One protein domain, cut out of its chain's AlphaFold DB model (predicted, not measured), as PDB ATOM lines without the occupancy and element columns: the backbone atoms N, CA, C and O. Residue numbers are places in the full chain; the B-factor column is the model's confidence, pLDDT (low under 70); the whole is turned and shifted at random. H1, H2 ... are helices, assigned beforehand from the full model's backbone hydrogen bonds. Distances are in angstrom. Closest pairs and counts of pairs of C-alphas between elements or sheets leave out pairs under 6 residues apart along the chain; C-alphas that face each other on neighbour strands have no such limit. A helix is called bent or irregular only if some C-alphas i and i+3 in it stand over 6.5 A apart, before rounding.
ATOM      1  N   ASN A 259     -44.680  20.126  49.660       63.31
ATOM      2  CA  ASN A 259     -43.258  20.473  49.576       63.31
ATOM      3  C   ASN A 259     -42.642  20.164  48.195       63.31
ATOM      4  O   ASN A 259     -41.817  20.943  47.719       63.31
ATOM      5  N   ILE A 260     -43.071  19.094  47.517       58.91
ATOM      6  CA  ILE A 260     -42.583  18.725  46.179       58.91
ATOM      7  C   ILE A 260     -43.183  19.653  45.119       58.91
ATOM      8  O   ILE A 260     -42.468  20.113  44.231       58.91
ATOM      9  N   ARG A 261     -44.470  20.015  45.240       62.25
ATOM     10  CA  ARG A 261     -45.103  21.011  44.356       62.25
ATOM     11  C   ARG A 261     -44.359  22.344  44.399       62.25
ATOM     12  O   ARG A 261     -44.105  22.935  43.353       62.25
ATOM     13  N   ASP A 262     -44.006  22.806  45.592       65.00
ATOM     14  CA  ASP A 262     -43.333  24.091  45.757       65.00
ATOM     15  C   ASP A 262     -41.878  24.026  45.260       65.00
ATOM     16  O   ASP A 262     -41.389  24.996  44.684       65.00
ATOM     17  N   THR A 263     -41.202  22.876  45.383       70.94
ATOM     18  CA  THR A 263     -39.885  22.632  44.765       70.94
ATOM     19  C   THR A 263     -39.958  22.632  43.238       70.94
ATOM     20  O   THR A 263     -39.169  23.324  42.596       70.94
ATOM     21  N   LEU A 264     -40.936  21.945  42.643       70.06
ATOM     22  CA  LEU A 264     -41.151  21.945  41.193       70.06
ATOM     23  C   LEU A 264     -41.513  23.340  40.679       70.06
ATOM     24  O   LEU A 264     -40.965  23.792  39.676       70.06
ATOM     25  N   TYR A 265     -42.375  24.068  41.399       71.38
ATOM     26  CA  TYR A 265     -42.683  25.454  41.068       71.38
ATOM     27  C   TYR A 265     -41.430  26.321  41.167       71.38
ATOM     28  O   TYR A 265     -41.170  27.080  40.243       71.38
ATOM     29  N   ARG A 266     -40.605  26.183  42.218       74.62
ATOM     30  CA  ARG A 266     -39.316  26.891  42.346       74.62
ATOM     31  C   ARG A 266     -38.356  26.581  41.195       74.62
ATOM     32  O   ARG A 266     -37.691  27.517  40.757       74.62
ATOM     33  N   GLY A 267     -38.344  25.353  40.678       71.75
ATOM     34  CA  GLY A 267     -37.519  24.937  39.537       71.75
ATOM     35  C   GLY A 267     -37.931  25.530  38.183       71.75
ATOM     36  O   GLY A 267     -37.135  25.514  37.249       71.75
ATOM     37  N   LEU A 268     -39.137  26.100  38.056       74.44
ATOM     38  CA  LEU A 268     -39.570  26.727  36.802       74.44
ATOM     39  C   LEU A 268     -38.872  28.080  36.554       74.44
ATOM     40  O   LEU A 268     -38.702  28.872  37.496       74.44
ATOM     41  N   PRO A 269     -38.561  28.417  35.286       79.12
ATOM     42  CA  PRO A 269     -38.063  29.738  34.920       79.12
ATOM     43  C   PRO A 269     -39.002  30.870  35.393       79.12
ATOM     44  O   PRO A 269     -40.230  30.719  35.386       79.12
ATOM     45  N   PRO A 270     -38.469  32.032  35.815       75.75
ATOM     46  CA  PRO A 270     -39.268  33.124  36.390       75.75
ATOM     47  C   PRO A 270     -40.289  33.727  35.408       75.75
ATOM     48  O   PRO A 270     -41.384  34.125  35.810       75.75
ATOM     49  N   SER A 271     -39.963  33.732  34.115       71.44
ATOM     50  CA  SER A 271     -40.847  34.069  32.988       71.44
ATOM     51  C   SER A 271     -42.080  33.157  32.920       71.44
ATOM     52  O   SER A 271     -43.211  33.641  32.784       71.44
ATOM     53  N   VAL A 272     -41.870  31.846  33.080       77.50
ATOM     54  CA  VAL A 272     -42.922  30.823  33.112       77.50
ATOM     55  C   VAL A 272     -43.800  31.027  34.342       77.50
ATOM     56  O   VAL A 272     -45.013  31.120  34.198       77.50
ATOM     57  N   LYS A 273     -43.221  31.216  35.537       78.81
ATOM     58  CA  LYS A 273     -43.982  31.474  36.779       78.81
ATOM     59  C   LYS A 273     -44.942  32.659  36.652       78.81
ATOM     60  O   LYS A 273     -46.106  32.548  37.044       78.81
ATOM     61  N   LYS A 274     -44.464  33.775  36.087       77.31
ATOM     62  CA  LYS A 274     -45.246  35.011  35.910       77.31
ATOM     63  C   LYS A 274     -46.404  34.827  34.923       77.31
ATOM     64  O   LYS A 274     -47.486  35.362  35.146       77.31
ATOM     65  N   SER A 275     -46.184  34.049  33.865       70.94
ATOM     66  CA  SER A 275     -47.156  33.841  32.781       70.94
ATOM     67  C   SER A 275     -48.096  32.653  33.023       70.94
ATOM     68  O   SER A 275     -49.159  32.569  32.413       70.94
ATOM     69  N   LEU A 276     -47.731  31.737  33.923       75.00
ATOM     70  CA  LEU A 276     -48.493  30.524  34.215       75.00
ATOM     71  C   LEU A 276     -49.862  30.844  34.803       75.00
ATOM     72  O   LEU A 276     -50.861  30.294  34.356       75.00
ATOM     73  N   LYS A 277     -49.930  31.770  35.764       69.94
ATOM     74  CA  LYS A 277     -51.191  32.107  36.435       69.94
ATOM     75  C   LYS A 277     -52.232  32.668  35.459       69.94
ATOM     76  O   LYS A 277     -53.379  32.239  35.497       69.94
ATOM     77  N   SER A 278     -51.831  33.573  34.563       73.38
ATOM     78  CA  SER A 278     -52.735  34.160  33.565       73.38
ATOM     79  C   SER A 278     -53.117  33.165  32.465       73.38
ATOM     80  O   SER A 278     -54.275  33.129  32.057       73.38
ATOM     81  N   ARG A 279     -52.183  32.307  32.025       65.50
ATOM     82  CA  ARG A 279     -52.477  31.240  31.055       65.50
ATOM     83  C   ARG A 279     -53.451  30.203  31.609       65.50
ATOM     84  O   ARG A 279     -54.418  29.890  30.923       65.50
ATOM     85  N   LEU A 280     -53.249  29.727  32.839       65.12
ATOM     86  CA  LEU A 280     -54.160  28.778  33.492       65.12
ATOM     87  C   LEU A 280     -55.578  29.351  33.632       65.12
ATOM     88  O   LEU A 280     -56.544  28.655  33.349       65.12
ATOM     89  N   GLN A 281     -55.704  30.636  33.977       67.19
ATOM     90  CA  GLN A 281     -57.002  31.319  34.061       67.19
ATOM     91  C   GLN A 281     -57.699  31.471  32.696       67.19
ATOM     92  O   GLN A 281     -58.923  31.412  32.618       67.19
ATOM     93  N   SER A 282     -56.939  31.638  31.608       61.50
ATOM     94  CA  SER A 282     -57.500  31.754  30.252       61.50
ATOM     95  C   SER A 282     -57.927  30.422  29.616       61.50
ATOM     96  O   SER A 282     -58.688  30.432  28.654       61.50
ATOM     97  N   ILE A 283     -57.447  29.287  30.137       57.38
ATOM     98  CA  ILE A 283     -57.770  27.939  29.628       57.38
ATOM     99  C   ILE A 283     -59.142  27.474  30.126       57.38
ATOM    100  O   ILE A 283     -59.863  26.807  29.396       57.38
ATOM    101  N   ASP A 284     -59.544  27.894  31.327       52.66
ATOM    102  CA  ASP A 284     -60.855  27.572  31.918       52.66
ATOM    103  C   ASP A 284     -62.030  28.247  31.173       52.66
ATOM    104  O   ASP A 284     -63.190  27.893  31.350       52.66
ATOM    105  N   THR A 285     -61.736  29.239  30.320       52.03
ATOM    106  CA  THR A 285     -62.732  30.056  29.602       52.03
ATOM    107  C   THR A 285     -62.748  29.853  28.085       52.03
ATOM    108  O   THR A 285     -63.681  30.319  27.429       52.03
ATOM    109  N   LYS A 286     -61.758  29.165  27.496       49.47
ATOM    110  CA  LYS A 286     -61.676  28.922  26.047       49.47
ATOM    111  C   LYS A 286     -61.217  27.492  25.747       49.47
ATOM    112  O   LYS A 286     -60.076  27.140  26.012       49.47
ATOM    113  N   GLU A 287     -62.097  26.753  25.077       46.81
ATOM    114  CA  GLU A 287     -61.885  25.459  24.409       46.81
ATOM    115  C   GLU A 287     -61.907  24.193  25.282       46.81
ATOM    116  O   GLU A 287     -60.891  23.714  25.790       46.81
ATOM    117  N   GLU A 288     -63.067  23.530  25.267       50.09
ATOM    118  CA  GLU A 288     -63.181  22.072  25.375       50.09
ATOM    119  C   GLU A 288     -62.470  21.405  24.181       50.09
ATOM    120  O   GLU A 288     -63.092  20.879  23.259       50.09
ATOM    121  N   ARG A 289     -61.133  21.433  24.150       57.81
ATOM    122  CA  ARG A 289     -60.394  20.499  23.293       57.81
ATOM    123  C   ARG A 289     -60.606  19.093  23.828       57.81
ATOM    124  O   ARG A 289     -60.542  18.865  25.040       57.81
ATOM    125  N   SER A 290     -60.834  18.140  22.929       70.88
ATOM    126  CA  SER A 290     -61.006  16.751  23.338       70.88
ATOM    127  C   SER A 290     -59.717  16.228  23.985       70.88
ATOM    128  O   SER A 290     -58.605  16.619  23.620       70.88
ATOM    129  N   VAL A 291     -59.850  15.309  24.947       72.62
ATOM    130  CA  VAL A 291     -58.699  14.684  25.631       72.62
ATOM    131  C   VAL A 291     -57.718  14.066  24.627       72.62
ATOM    132  O   VAL A 291     -56.511  14.099  24.863       72.62
ATOM    133  N   SER A 292     -58.212  13.525  23.504       76.62
ATOM    134  CA  SER A 292     -57.346  12.967  22.460       76.62
ATOM    135  C   SER A 292     -56.554  14.060  21.746       76.62
ATOM    136  O   SER A 292     -55.342  13.944  21.658       76.62
ATOM    137  N   GLN A 293     -57.193  15.166  21.352       82.69
ATOM    138  CA  GLN A 293     -56.527  16.274  20.661       82.69
ATOM    139  C   GLN A 293     -55.424  16.916  21.510       82.69
ATOM    140  O   GLN A 293     -54.336  17.182  21.010       82.69
ATOM    141  N   VAL A 294     -55.676  17.137  22.806       82.12
ATOM    142  CA  VAL A 294     -54.657  17.693  23.717       82.12
ATOM    143  C   VAL A 294     -53.474  16.736  23.863       82.12
ATOM    144  O   VAL A 294     -52.324  17.171  23.886       82.12
ATOM    145  N   LYS A 295     -53.748  15.430  23.941       84.44
ATOM    146  CA  LYS A 295     -52.708  14.406  24.034       84.44
ATOM    147  C   LYS A 295     -51.881  14.318  22.750       84.44
ATOM    148  O   LYS A 295     -50.661  14.233  22.842       84.44
ATOM    149  N   ASP A 296     -52.521  14.377  21.586       86.38
ATOM    150  CA  ASP A 296     -51.852  14.283  20.287       86.38
ATOM    151  C   ASP A 296     -50.945  15.504  20.038       86.38
ATOM    152  O   ASP A 296     -49.793  15.355  19.630       86.38
ATOM    153  N   GLU A 297     -51.412  16.712  20.372       86.56
ATOM    154  CA  GLU A 297     -50.599  17.936  20.292       86.56
ATOM    155  C   GLU A 297     -49.424  17.929  21.283       86.56
ATOM    156  O   GLU A 297     -48.319  18.374  20.955       86.56
ATOM    157  N   MET A 298     -49.637  17.393  22.490       89.31
ATOM    158  CA  MET A 298     -48.574  17.219  23.478       89.31
ATOM    159  C   MET A 298     -47.514  16.226  22.989       89.31
ATOM    160  O   MET A 298     -46.324  16.537  23.044       89.31
ATOM    161  N   GLU A 299     -47.930  15.070  22.466       89.00
ATOM    162  CA  GLU A 299     -47.032  14.048  21.918       89.00
ATOM    163  C   GLU A 299     -46.202  14.609  20.758       89.00
ATOM    164  O   GLU A 299     -44.980  14.473  20.745       89.00
ATOM    165  N   LYS A 300     -46.840  15.345  19.840       90.75
ATOM    166  CA  LYS A 300     -46.174  15.979  18.696       90.75
ATOM    167  C   LYS A 300     -45.031  16.908  19.112       90.75
ATOM    168  O   LYS A 300     -43.981  16.905  18.474       90.75
ATOM    169  N   LYS A 301     -45.199  17.704  20.176       89.69
ATOM    170  CA  LYS A 301     -44.113  18.567  20.684       89.69
ATOM    171  C   LYS A 301     -43.059  17.788  21.461       89.69
ATOM    172  O   LYS A 301     -41.870  18.085  21.352       89.69
ATOM    173  N   LEU A 302     -43.475  16.798  22.247       91.69
ATOM    174  CA  LEU A 302     -42.543  15.973  23.014       91.69
ATOM    175  C   LEU A 302     -41.643  15.124  22.113       91.69
ATOM    176  O   LEU A 302     -40.482  14.924  22.469       91.69
ATOM    177  N   GLN A 303     -42.126  14.704  20.941       93.56
ATOM    178  CA  GLN A 303     -41.376  13.893  19.984       93.56
ATOM    179  C   GLN A 303     -39.997  14.486  19.649       93.56
ATOM    180  O   GLN A 303     -39.018  13.745  19.581       93.56
ATOM    181  N   TRP A 304     -39.895  15.807  19.477       92.88
ATOM    182  CA  TRP A 304     -38.619  16.473  19.192       92.88
ATOM    183  C   TRP A 304     -37.980  17.127  20.423       92.88
ATOM    184  O   TRP A 304     -36.757  17.266  20.466       92.88
ATOM    185  N   LEU A 305     -38.758  17.512  21.443       92.75
ATOM    186  CA  LEU A 305     -38.219  18.180  22.633       92.75
ATOM    187  C   LEU A 305     -37.523  17.203  23.590       92.75
ATOM    188  O   LEU A 305     -36.492  17.543  24.173       92.75
ATOM    189  N   VAL A 306     -38.058  15.987  23.746       91.06
ATOM    190  CA  VAL A 306     -37.491  14.967  24.644       91.06
ATOM    191  C   VAL A 306     -36.062  14.584  24.242       91.06
ATOM    192  O   VAL A 306     -35.205  14.595  25.128       91.06
ATOM    193  N   PRO A 307     -35.740  14.316  22.958       89.94
ATOM    194  CA  PRO A 307     -34.359  14.089  22.535       89.94
ATOM    195  C   PRO A 307     -33.409  15.237  22.899       89.94
ATOM    196  O   PRO A 307     -32.325  14.979  23.412       89.94
ATOM    197  N   VAL A 308     -33.818  16.499  22.710       90.06
ATOM    198  CA  VAL A 308     -32.987  17.676  23.035       90.06
ATOM    199  C   VAL A 308     -32.743  17.795  24.544       90.06
ATOM    200  O   VAL A 308     -31.618  18.043  24.985       90.06
ATOM    201  N   ALA A 309     -33.777  17.577  25.358       87.56
ATOM    202  CA  ALA A 309     -33.650  17.583  26.814       87.56
ATOM    203  C   ALA A 309     -32.751  16.436  27.304       87.56
ATOM    204  O   ALA A 309     -31.844  16.660  28.099       87.56
ATOM    205  N   MET A 310     -32.943  15.225  26.773       85.25
ATOM    206  CA  MET A 310     -32.128  14.055  27.105       85.25
ATOM    207  C   MET A 310     -30.660  14.265  26.724       85.25
ATOM    208  O   MET A 310     -29.770  13.965  27.514       85.25
ATOM    209  N   ASN A 311     -30.405  14.826  25.544       84.81
ATOM    210  CA  ASN A 311     -29.068  15.201  25.104       84.81
ATOM    211  C   ASN A 311     -28.438  16.253  26.020       84.81
ATOM    212  O   ASN A 311     -27.266  16.148  26.347       84.81
ATOM    213  N   THR A 312     -29.213  17.226  26.499       86.06
ATOM    214  CA  THR A 312     -28.726  18.221  27.468       86.06
ATOM    215  C   THR A 312     -28.295  17.556  28.778       86.06
ATOM    216  O   THR A 312     -27.228  17.861  29.302       86.06
ATOM    217  N   THR A 313     -29.075  16.592  29.274       81.62
ATOM    218  CA  THR A 313     -28.711  15.812  30.463       81.62
ATOM    219  C   THR A 313     -27.474  14.951  30.216       81.62
ATOM    220  O   THR A 313     -26.578  14.932  31.052       81.62
ATOM    221  N   LYS A 314     -27.373  14.291  29.055       77.94
ATOM    222  CA  LYS A 314     -26.196  13.492  28.674       77.94
ATOM    223  C   LYS A 314     -24.936  14.338  28.532       77.94
ATOM    224  O   LYS A 314     -23.888  13.919  28.996       77.94
ATOM    225  N   ALA A 315     -25.032  15.529  27.943       73.69
ATOM    226  CA  ALA A 315     -23.913  16.464  27.851       73.69
ATOM    227  C   ALA A 315     -23.412  16.892  29.240       73.69
ATOM    228  O   ALA A 315     -22.226  17.141  29.418       73.69
ATOM    229  N   HIS A 316     -24.313  16.958  30.223       63.91
ATOM    230  CA  HIS A 316     -23.964  17.277  31.603       63.91
ATOM    231  C   HIS A 316     -23.424  16.068  32.385       63.91
ATOM    232  O   HIS A 316     -22.525  16.227  33.202       63.91
ATOM    233  N   GLN A 317     -23.946  14.864  32.124       55.84
ATOM    234  CA  GLN A 317     -23.533  13.614  32.777       55.84
ATOM    235  C   GLN A 317     -22.244  13.021  32.192       55.84
ATOM    236  O   GLN A 317     -21.483  12.407  32.921       55.84
ATOM    237  N   GLY A 318     -21.969  13.244  30.903       51.78
ATOM    238  CA  GLY A 318     -20.800  12.723  30.181       51.78
ATOM    239  C   GLY A 318     -19.486  13.452  30.470       51.78
ATOM    240  O   GLY A 318     -18.501  13.236  29.768       51.78
ATOM    241  N   PHE A 319     -19.459  14.310  31.492       44.66
ATOM    242  CA  PHE A 319     -18.217  14.772  32.114       44.66
ATOM    243  C   PHE A 319     -17.811  13.837  33.271       44.66
ATOM    244  O   PHE A 319     -17.273  14.274  34.288       44.66
ATOM    245  N   GLY A 320     -18.105  12.542  33.136       47.12
ATOM    246  CA  GLY A 320     -17.499  11.485  33.923       47.12
ATOM    247  C   GLY A 320     -16.109  11.196  33.367       47.12
ATOM    248  O   GLY A 320     -15.920  10.991  32.175       47.12
ATOM    249  N   TRP A 321     -15.137  11.292  34.262       49.84
ATOM    250  CA  TRP A 321     -13.729  10.906  34.201       49.84
ATOM    251  C   TRP A 321     -13.266   9.891  33.129       49.84
ATOM    252  O   TRP A 321     -14.048   9.110  32.600       49.84
ATOM    253  N   VAL A 322     -11.937   9.830  32.924       47.69
ATOM    254  CA  VAL A 322     -11.160   8.969  31.990       47.69
ATOM    255  C   VAL A 322     -11.774   7.567  31.749       47.69
ATOM    256  O   VAL A 322     -11.729   7.038  30.640       47.69
ATOM    257  N   GLY A 323     -12.408   6.973  32.763       45.88
ATOM    258  CA  GLY A 323     -13.017   5.652  32.682       45.88
ATOM    259  C   GLY A 323     -14.318   5.476  31.921       45.88
ATOM    260  O   GLY A 323     -14.540   4.398  31.376       45.88
ATOM    261  N   GLU A 324     -15.191   6.477  31.839       47.72
ATOM    262  CA  GLU A 324     -16.398   6.332  31.008       47.72
ATOM    263  C   GLU A 324     -16.019   6.312  29.516       47.72
ATOM    264  O   GLU A 324     -16.607   5.582  28.716       47.72
ATOM    265  N   TRP A 325     -14.934   7.006  29.169       51.34
ATOM    266  CA  TRP A 325     -14.309   6.990  27.849       51.34
ATOM    267  C   TRP A 325     -13.617   5.660  27.529       51.34
ATOM    268  O   TRP A 325     -13.884   5.075  26.479       51.34
ATOM    269  N   ALA A 326     -12.775   5.144  28.433       48.12
ATOM    270  CA  ALA A 326     -12.059   3.883  28.223       48.12
ATOM    271  C   ALA A 326     -12.998   2.671  28.091       48.12
ATOM    272  O   ALA A 326     -12.753   1.785  27.276       48.12
ATOM    273  N   ASN A 327     -14.131   2.669  28.802       43.59
ATOM    274  CA  ASN A 327     -15.150   1.619  28.678       43.59
ATOM    275  C   ASN A 327     -15.986   1.710  27.387       43.59
ATOM    276  O   ASN A 327     -16.628   0.736  26.999       43.59
ATOM    277  N   THR A 328     -15.955   2.851  26.692       48.94
ATOM    278  CA  THR A 328     -16.562   3.016  25.357       48.94
ATOM    279  C   THR A 328     -15.602   2.549  24.241       48.94
ATOM    280  O   THR A 328     -15.984   2.391  23.079       48.94
ATOM    281  N   GLY A 329     -14.343   2.256  24.594       40.53
ATOM    282  CA  GLY A 329     -13.273   1.801  23.709       40.53
ATOM    283  C   GLY A 329     -13.364   0.327  23.310       40.53
ATOM    284  O   GLY A 329     -12.489  -0.462  23.646       40.53
ATOM    285  N   ASN A 330     -14.396  -0.055  22.552       38.12
ATOM    286  CA  ASN A 330     -14.344  -1.265  21.711       38.12
ATOM    287  C   ASN A 330     -15.167  -1.170  20.406       38.12
ATOM    288  O   ASN A 330     -15.279  -2.146  19.664       38.12
ATOM    289  N   GLU A 331     -15.721   0.001  20.073       35.44
ATOM    290  CA  GLU A 331     -16.476   0.215  18.824       35.44
ATOM    291  C   GLU A 331     -15.696   1.009  17.759       35.44
ATOM    292  O   GLU A 331     -16.266   1.455  16.769       35.44
ATOM    293  N   LEU A 342     -21.939  14.151  20.391       75.50
ATOM    294  CA  LEU A 342     -23.077  14.989  20.733       75.50
ATOM    295  C   LEU A 342     -22.679  16.462  20.596       75.50
ATOM    296  O   LEU A 342     -21.788  16.938  21.292       75.50
ATOM    297  N   THR A 343     -23.342  17.191  19.702       83.50
ATOM    298  CA  THR A 343     -23.048  18.614  19.484       83.50
ATOM    299  C   THR A 343     -23.877  19.494  20.414       83.50
ATOM    300  O   THR A 343     -25.023  19.171  20.735       83.50
ATOM    301  N   ARG A 344     -23.343  20.658  20.807       88.44
ATOM    302  CA  ARG A 344     -24.066  21.631  21.650       88.44
ATOM    303  C   ARG A 344     -25.381  22.095  21.016       88.44
ATOM    304  O   ARG A 344     -26.340  22.354  21.738       88.44
ATOM    305  N   LEU A 345     -25.474  22.107  19.685       89.69
ATOM    306  CA  LEU A 345     -26.711  22.380  18.942       89.69
ATOM    307  C   LEU A 345     -27.837  21.375  19.219       89.69
ATOM    308  O   LEU A 345     -29.004  21.743  19.165       89.69
ATOM    309  N   GLN A 346     -27.515  20.127  19.558       88.69
ATOM    310  CA  GLN A 346     -28.508  19.111  19.931       88.69
ATOM    311  C   GLN A 346     -28.981  19.244  21.387       88.69
ATOM    312  O   GLN A 346     -29.754  18.406  21.854       88.69
ATOM    313  N   THR A 347     -28.512  20.267  22.104       91.44
ATOM    314  CA  THR A 347     -28.833  20.553  23.504       91.44
ATOM    315  C   THR A 347     -29.543  21.902  23.630       91.44
ATOM    316  O   THR A 347     -29.670  22.658  22.668       91.44
ATOM    317  N   LEU A 348     -29.980  22.247  24.842       91.62
ATOM    318  CA  LEU A 348     -30.556  23.559  25.139       91.62
ATOM    319  C   LEU A 348     -29.517  24.697  25.227       91.62
ATOM    320  O   LEU A 348     -29.908  25.827  25.506       91.62
ATOM    321  N   TYR A 349     -28.227  24.436  24.977       92.06
ATOM    322  CA  TYR A 349     -27.148  25.426  25.107       92.06
ATOM    323  C   TYR A 349     -27.357  26.667  24.223       92.06
ATOM    324  O   TYR A 349     -27.317  27.791  24.714       92.06
ATOM    325  N   HIS A 350     -27.663  26.461  22.938       93.50
ATOM    326  CA  HIS A 350     -27.941  27.544  21.978       93.50
ATOM    327  C   HIS A 350     -29.437  27.865  21.846       93.50
ATOM    328  O   HIS A 350     -29.843  28.631  20.972       93.50
ATOM    329  N   ALA A 351     -30.294  27.256  22.671       92.88
ATOM    330  CA  ALA A 351     -31.735  27.428  22.553       92.88
ATOM    331  C   ALA A 351     -32.166  28.838  22.974       92.88
ATOM    332  O   ALA A 351     -31.773  29.361  24.019       92.88
ATOM    333  N   ASN A 352     -33.062  29.442  22.196       93.19
ATOM    334  CA  ASN A 352     -33.663  30.715  22.549       93.19
ATOM    335  C   ASN A 352     -34.519  30.554  23.810       93.19
ATOM    336  O   ASN A 352     -35.602  29.967  23.781       93.19
ATOM    337  N   LYS A 353     -34.049  31.151  24.905       91.31
ATOM    338  CA  LYS A 353     -34.685  31.077  26.223       91.31
ATOM    339  C   LYS A 353     -36.180  31.405  26.205       91.31
ATOM    340  O   LYS A 353     -36.962  30.677  26.801       91.31
ATOM    341  N   GLN A 354     -36.598  32.458  25.499       91.00
ATOM    342  CA  GLN A 354     -38.008  32.864  25.463       91.00
ATOM    343  C   GLN A 354     -38.882  31.835  24.737       91.00
ATOM    344  O   GLN A 354     -39.985  31.538  25.195       91.00
ATOM    345  N   LYS A 355     -38.387  31.269  23.628       90.62
ATOM    346  CA  LYS A 355     -39.088  30.201  22.902       90.62
ATOM    347  C   LYS A 355     -39.189  28.940  23.756       90.62
ATOM    348  O   LYS A 355     -40.272  28.376  23.879       90.62
ATOM    349  N   THR A 356     -38.088  28.534  24.388       91.50
ATOM    350  CA  THR A 356     -38.048  27.373  25.288       91.50
ATOM    351  C   THR A 356     -39.027  27.538  26.450       91.50
ATOM    352  O   THR A 356     -39.832  26.645  26.706       91.50
ATOM    353  N   ASP A 357     -39.032  28.703  27.101       89.56
ATOM    354  CA  ASP A 357     -39.960  29.023  28.190       89.56
ATOM    355  C   ASP A 357     -41.427  28.955  27.734       89.56
ATOM    356  O   ASP A 357     -42.278  28.434  28.457       89.56
ATOM    357  N   ALA A 358     -41.735  29.441  26.526       89.69
ATOM    358  CA  ALA A 358     -43.078  29.361  25.955       89.69
ATOM    359  C   ALA A 358     -43.515  27.908  25.716       89.69
ATOM    360  O   ALA A 358     -44.635  27.546  26.078       89.69
ATOM    361  N   TYR A 359     -42.632  27.055  25.189       90.62
ATOM    362  CA  TYR A 359     -42.930  25.632  25.011       90.62
ATOM    363  C   TYR A 359     -43.145  24.909  26.346       90.62
ATOM    364  O   TYR A 359     -44.084  24.123  26.470       90.62
ATOM    365  N   ILE A 360     -42.335  25.206  27.367       89.31
ATOM    366  CA  ILE A 360     -42.521  24.654  28.719       89.31
ATOM    367  C   ILE A 360     -43.883  25.078  29.283       89.31
ATOM    368  O   ILE A 360     -44.622  24.252  29.818       89.31
ATOM    369  N   LEU A 361     -44.239  26.356  29.138       87.25
ATOM    370  CA  LEU A 361     -45.518  26.898  29.593       87.25
ATOM    371  C   LEU A 361     -46.710  26.200  28.918       87.25
ATOM    372  O   LEU A 361     -47.689  25.881  29.588       87.25
ATOM    373  N   GLU A 362     -46.622  25.945  27.612       87.25
ATOM    374  CA  GLU A 362     -47.646  25.221  26.853       87.25
ATOM    375  C   GLU A 362     -47.784  23.763  27.306       87.25
ATOM    376  O   GLU A 362     -48.903  23.289  27.497       87.25
ATOM    377  N   LEU A 363     -46.671  23.067  27.559       88.88
ATOM    378  CA  LEU A 363     -46.697  21.698  28.086       88.88
ATOM    379  C   LEU A 363     -47.347  21.631  29.473       88.88
ATOM    380  O   LEU A 363     -48.190  20.767  29.721       88.88
ATOM    381  N   VAL A 364     -47.004  22.560  30.370       86.31
ATOM    382  CA  VAL A 364     -47.617  22.644  31.707       86.31
ATOM    383  C   VAL A 364     -49.111  22.964  31.604       86.31
ATOM    384  O   VAL A 364     -49.917  22.384  32.333       86.31
ATOM    385  N   ALA A 365     -49.497  23.848  30.683       83.88
ATOM    386  CA  ALA A 365     -50.893  24.168  30.409       83.88
ATOM    387  C   ALA A 365     -51.690  22.940  29.931       83.88
ATOM    388  O   ALA A 365     -52.771  22.676  30.456       83.88
ATOM    389  N   TRP A 366     -51.152  22.151  28.999       83.75
ATOM    390  CA  TRP A 366     -51.810  20.928  28.526       83.75
ATOM    391  C   TRP A 366     -51.900  19.845  29.600       83.75
ATOM    392  O   TRP A 366     -52.943  19.212  29.746       83.75
ATOM    393  N   LEU A 367     -50.855  19.675  30.414       84.94
ATOM    394  CA  LEU A 367     -50.896  18.789  31.580       84.94
ATOM    395  C   LEU A 367     -51.983  19.212  32.578       84.94
ATOM    396  O   LEU A 367     -52.716  18.372  33.109       84.94
ATOM    397  N   HIS A 368     -52.128  20.515  32.814       82.88
ATOM    398  CA  HIS A 368     -53.204  21.036  33.646       82.88
ATOM    399  C   HIS A 368     -54.586  20.745  33.042       82.88
ATOM    400  O   HIS A 368     -55.476  20.272  33.746       82.88
ATOM    401  N   GLN A 369     -54.753  20.940  31.734       78.44
ATOM    402  CA  GLN A 369     -56.006  20.646  31.039       78.44
ATOM    403  C   GLN A 369     -56.369  19.154  31.118       78.44
ATOM    404  O   GLN A 369     -57.497  18.814  31.469       78.44
ATOM    405  N   LEU A 370     -55.408  18.250  30.894       81.31
ATOM    406  CA  LEU A 370     -55.617  16.802  31.012       81.31
ATOM    407  C   LEU A 370     -55.989  16.381  32.438       81.31
ATOM    408  O   LEU A 370     -56.880  15.555  32.627       81.31
ATOM    409  N   THR A 371     -55.337  16.957  33.451       79.12
ATOM    410  CA  THR A 371     -55.651  16.659  34.858       79.12
ATOM    411  C   THR A 371     -56.993  17.244  35.301       79.12
ATOM    412  O   THR A 371     -57.677  16.618  36.109       79.12
ATOM    413  N   SER A 372     -57.400  18.399  34.766       76.00
ATOM    414  CA  SER A 372     -58.731  18.975  35.000       76.00
ATOM    415  C   SER A 372     -59.834  18.110  34.378       76.00
ATOM    416  O   SER A 372     -60.782  17.727  35.064       76.00
ATOM    417  N   LEU A 373     -59.655  17.684  33.122       70.75
ATOM    418  CA  LEU A 373     -60.589  16.795  32.419       70.75
ATOM    419  C   LEU A 373     -60.688  15.406  33.072       70.75
ATOM    420  O   LEU A 373     -61.774  14.834  33.152       70.75
ATOM    421  N   ALA A 374     -59.576  14.863  33.580       66.56
ATOM    422  CA  ALA A 374     -59.584  13.606  34.330       66.56
ATOM    423  C   ALA A 374     -60.411  13.721  35.624       66.56
ATOM    424  O   ALA A 374     -61.230  12.851  35.905       66.56
ATOM    425  N   LYS A 375     -60.274  14.835  36.356       68.88
ATOM    426  CA  LYS A 375     -61.056  15.093  37.575       68.88
ATOM    427  C   LYS A 375     -62.549  15.265  37.294       68.88
ATOM    428  O   LYS A 375     -63.352  14.812  38.101       68.88
ATOM    429  N   GLN A 376     -62.940  15.885  36.177       59.12
ATOM    430  CA  GLN A 376     -64.358  16.027  35.806       59.12
ATOM    431  C   GLN A 376     -65.042  14.667  35.587       59.12
ATOM    432  O   GLN A 376     -66.164  14.473  36.053       59.12
ATOM    433  N   ARG A 377     -64.343  13.693  34.984       54.75
ATOM    434  CA  ARG A 377     -64.852  12.316  34.832       54.75
ATOM    435  C   ARG A 377     -64.998  11.572  36.164       54.75
ATOM    436  O   ARG A 377     -65.904  10.756  36.303       54.75
ATOM    437  N   ASP A 378     -64.168  11.884  37.158       49.22
ATOM    438  CA  ASP A 378     -64.275  11.303  38.505       49.22
ATOM    439  C   ASP A 378     -65.476  11.859  39.306       49.22
ATOM    440  O   ASP A 378     -65.977  11.198  40.221       49.22
ATOM    441  N   PHE A 379     -65.975  13.060  38.973       45.25
ATOM    442  CA  PHE A 379     -67.156  13.654  39.618       45.25
ATOM    443  C   PHE A 379     -68.492  13.131  39.070       45.25
ATOM    444  O   PHE A 379     -69.473  13.122  39.817       45.25
ATOM    445  N   GLU A 380     -68.547  12.647  37.827       40.53
ATOM    446  CA  GLU A 380     -69.769  12.065  37.243       40.53
ATOM    447  C   GLU A 380     -70.163  10.710  37.858       40.53
ATOM    448  O   GLU A 380     -71.325  10.318  37.785       40.53
ATOM    449  N   PHE A 381     -69.243  10.024  38.547       43.62
ATOM    450  CA  PHE A 381     -69.499   8.728  39.191       43.62
ATOM    451  C   PHE A 381     -69.887   8.803  40.677       43.62
ATOM    452  O   PHE A 381     -69.964   7.772  41.349       43.62
TER     453      PHE A 381
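AT A GLANCE: This is residues 259 to 331 and 342 to 381 of the 492 residues of a protein of Hibiscus syriacus (UniProt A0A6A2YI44). Two long helices, H3 and H5, meet near one end as a V, the first residues of H3 against the later part of H5, while H2 packs alongside H5 and is apart from H3. Residues 342 to 352, with no named element, run across the open end of the V to the start of H5; residues 259 to 264 of H1, residues 319 to 331 with the small H4, and residues 375 to 381 stick out. The printed part has 113 residues with five named helices, H1 to H5 in chain order, and no named strand; its class is all helix. The whole is loose and elongated, with a radius of gyration of the C-alphas of 18.6 A and spans of 59 by 30 by 29 A.

IN THESE COORDINATES: H1, residues 259 to 267, begins at C-alpha 259 (-43.258, 20.473, 49.576) and is 12.4 A long. H2, residues 270 to 283, is 20.4 A long and only just irregular: C-alphas 274 and 277 are 6.6 A apart. H3, residues 291 to 317, begins at C-alpha 291 (-58.699, 14.684, 25.631), is 35.9 A long and has a kink of 42 degrees near residue 303. It is neither bent nor irregular, but only just: C-alphas 303 and 306 are 6.2 A apart. H4, residues 322 to 326, is 6.4 A long. H5, residues 353 to 379, is 39.2 A long and ends at C-alpha 379 (-67.156, 13.654, 39.618).

HOW THE PARTS SIT: H5 touches H2 with its residues 357 to 369 alone; the closest C-alphas, those of Val 272 and Leu 361, are 5.9 A apart. These two run the same way at a steep tilt of 40 degrees. H3, with residues 291 to 298 alone, touches residues 363 to 373 of H5; the closest C-alphas, those of Val 294 and Trp 366, are 6.5 A apart. They run opposite ways at a steep tilt of 46 degrees. H1 is close to H2 but not clearly touching, with the closest C-alphas, those of Tyr 265 and Lys 273, 7.5 A apart. H4 touches no helix. Every O i to N i+4 pair is within hydrogen-bond range in H1, H4 and H5; in H2 it is 8 of 10 and in H3 20 of 23.

THE WHOLE: The C-alphas farthest apart, those of Asn 330 and Glu 380, are 59.1 A apart. Without the stretches that stand free, the body spans 43 by 28 by 18 A. Residues 332 to 341 are not printed, and C-alphas 331 and 342 are 16.3 A apart across this cut, which lies in the link from H4 to H5. Of the links that are printed whole, H1 to H2 and H3 to H4 are tight, and H2 to H3 is short. The mean pLDDT of the printed part is 72.9; it is under 70 at residues 259 to 262, 277, 279 to 289, 316 to 331 and 374 to 381.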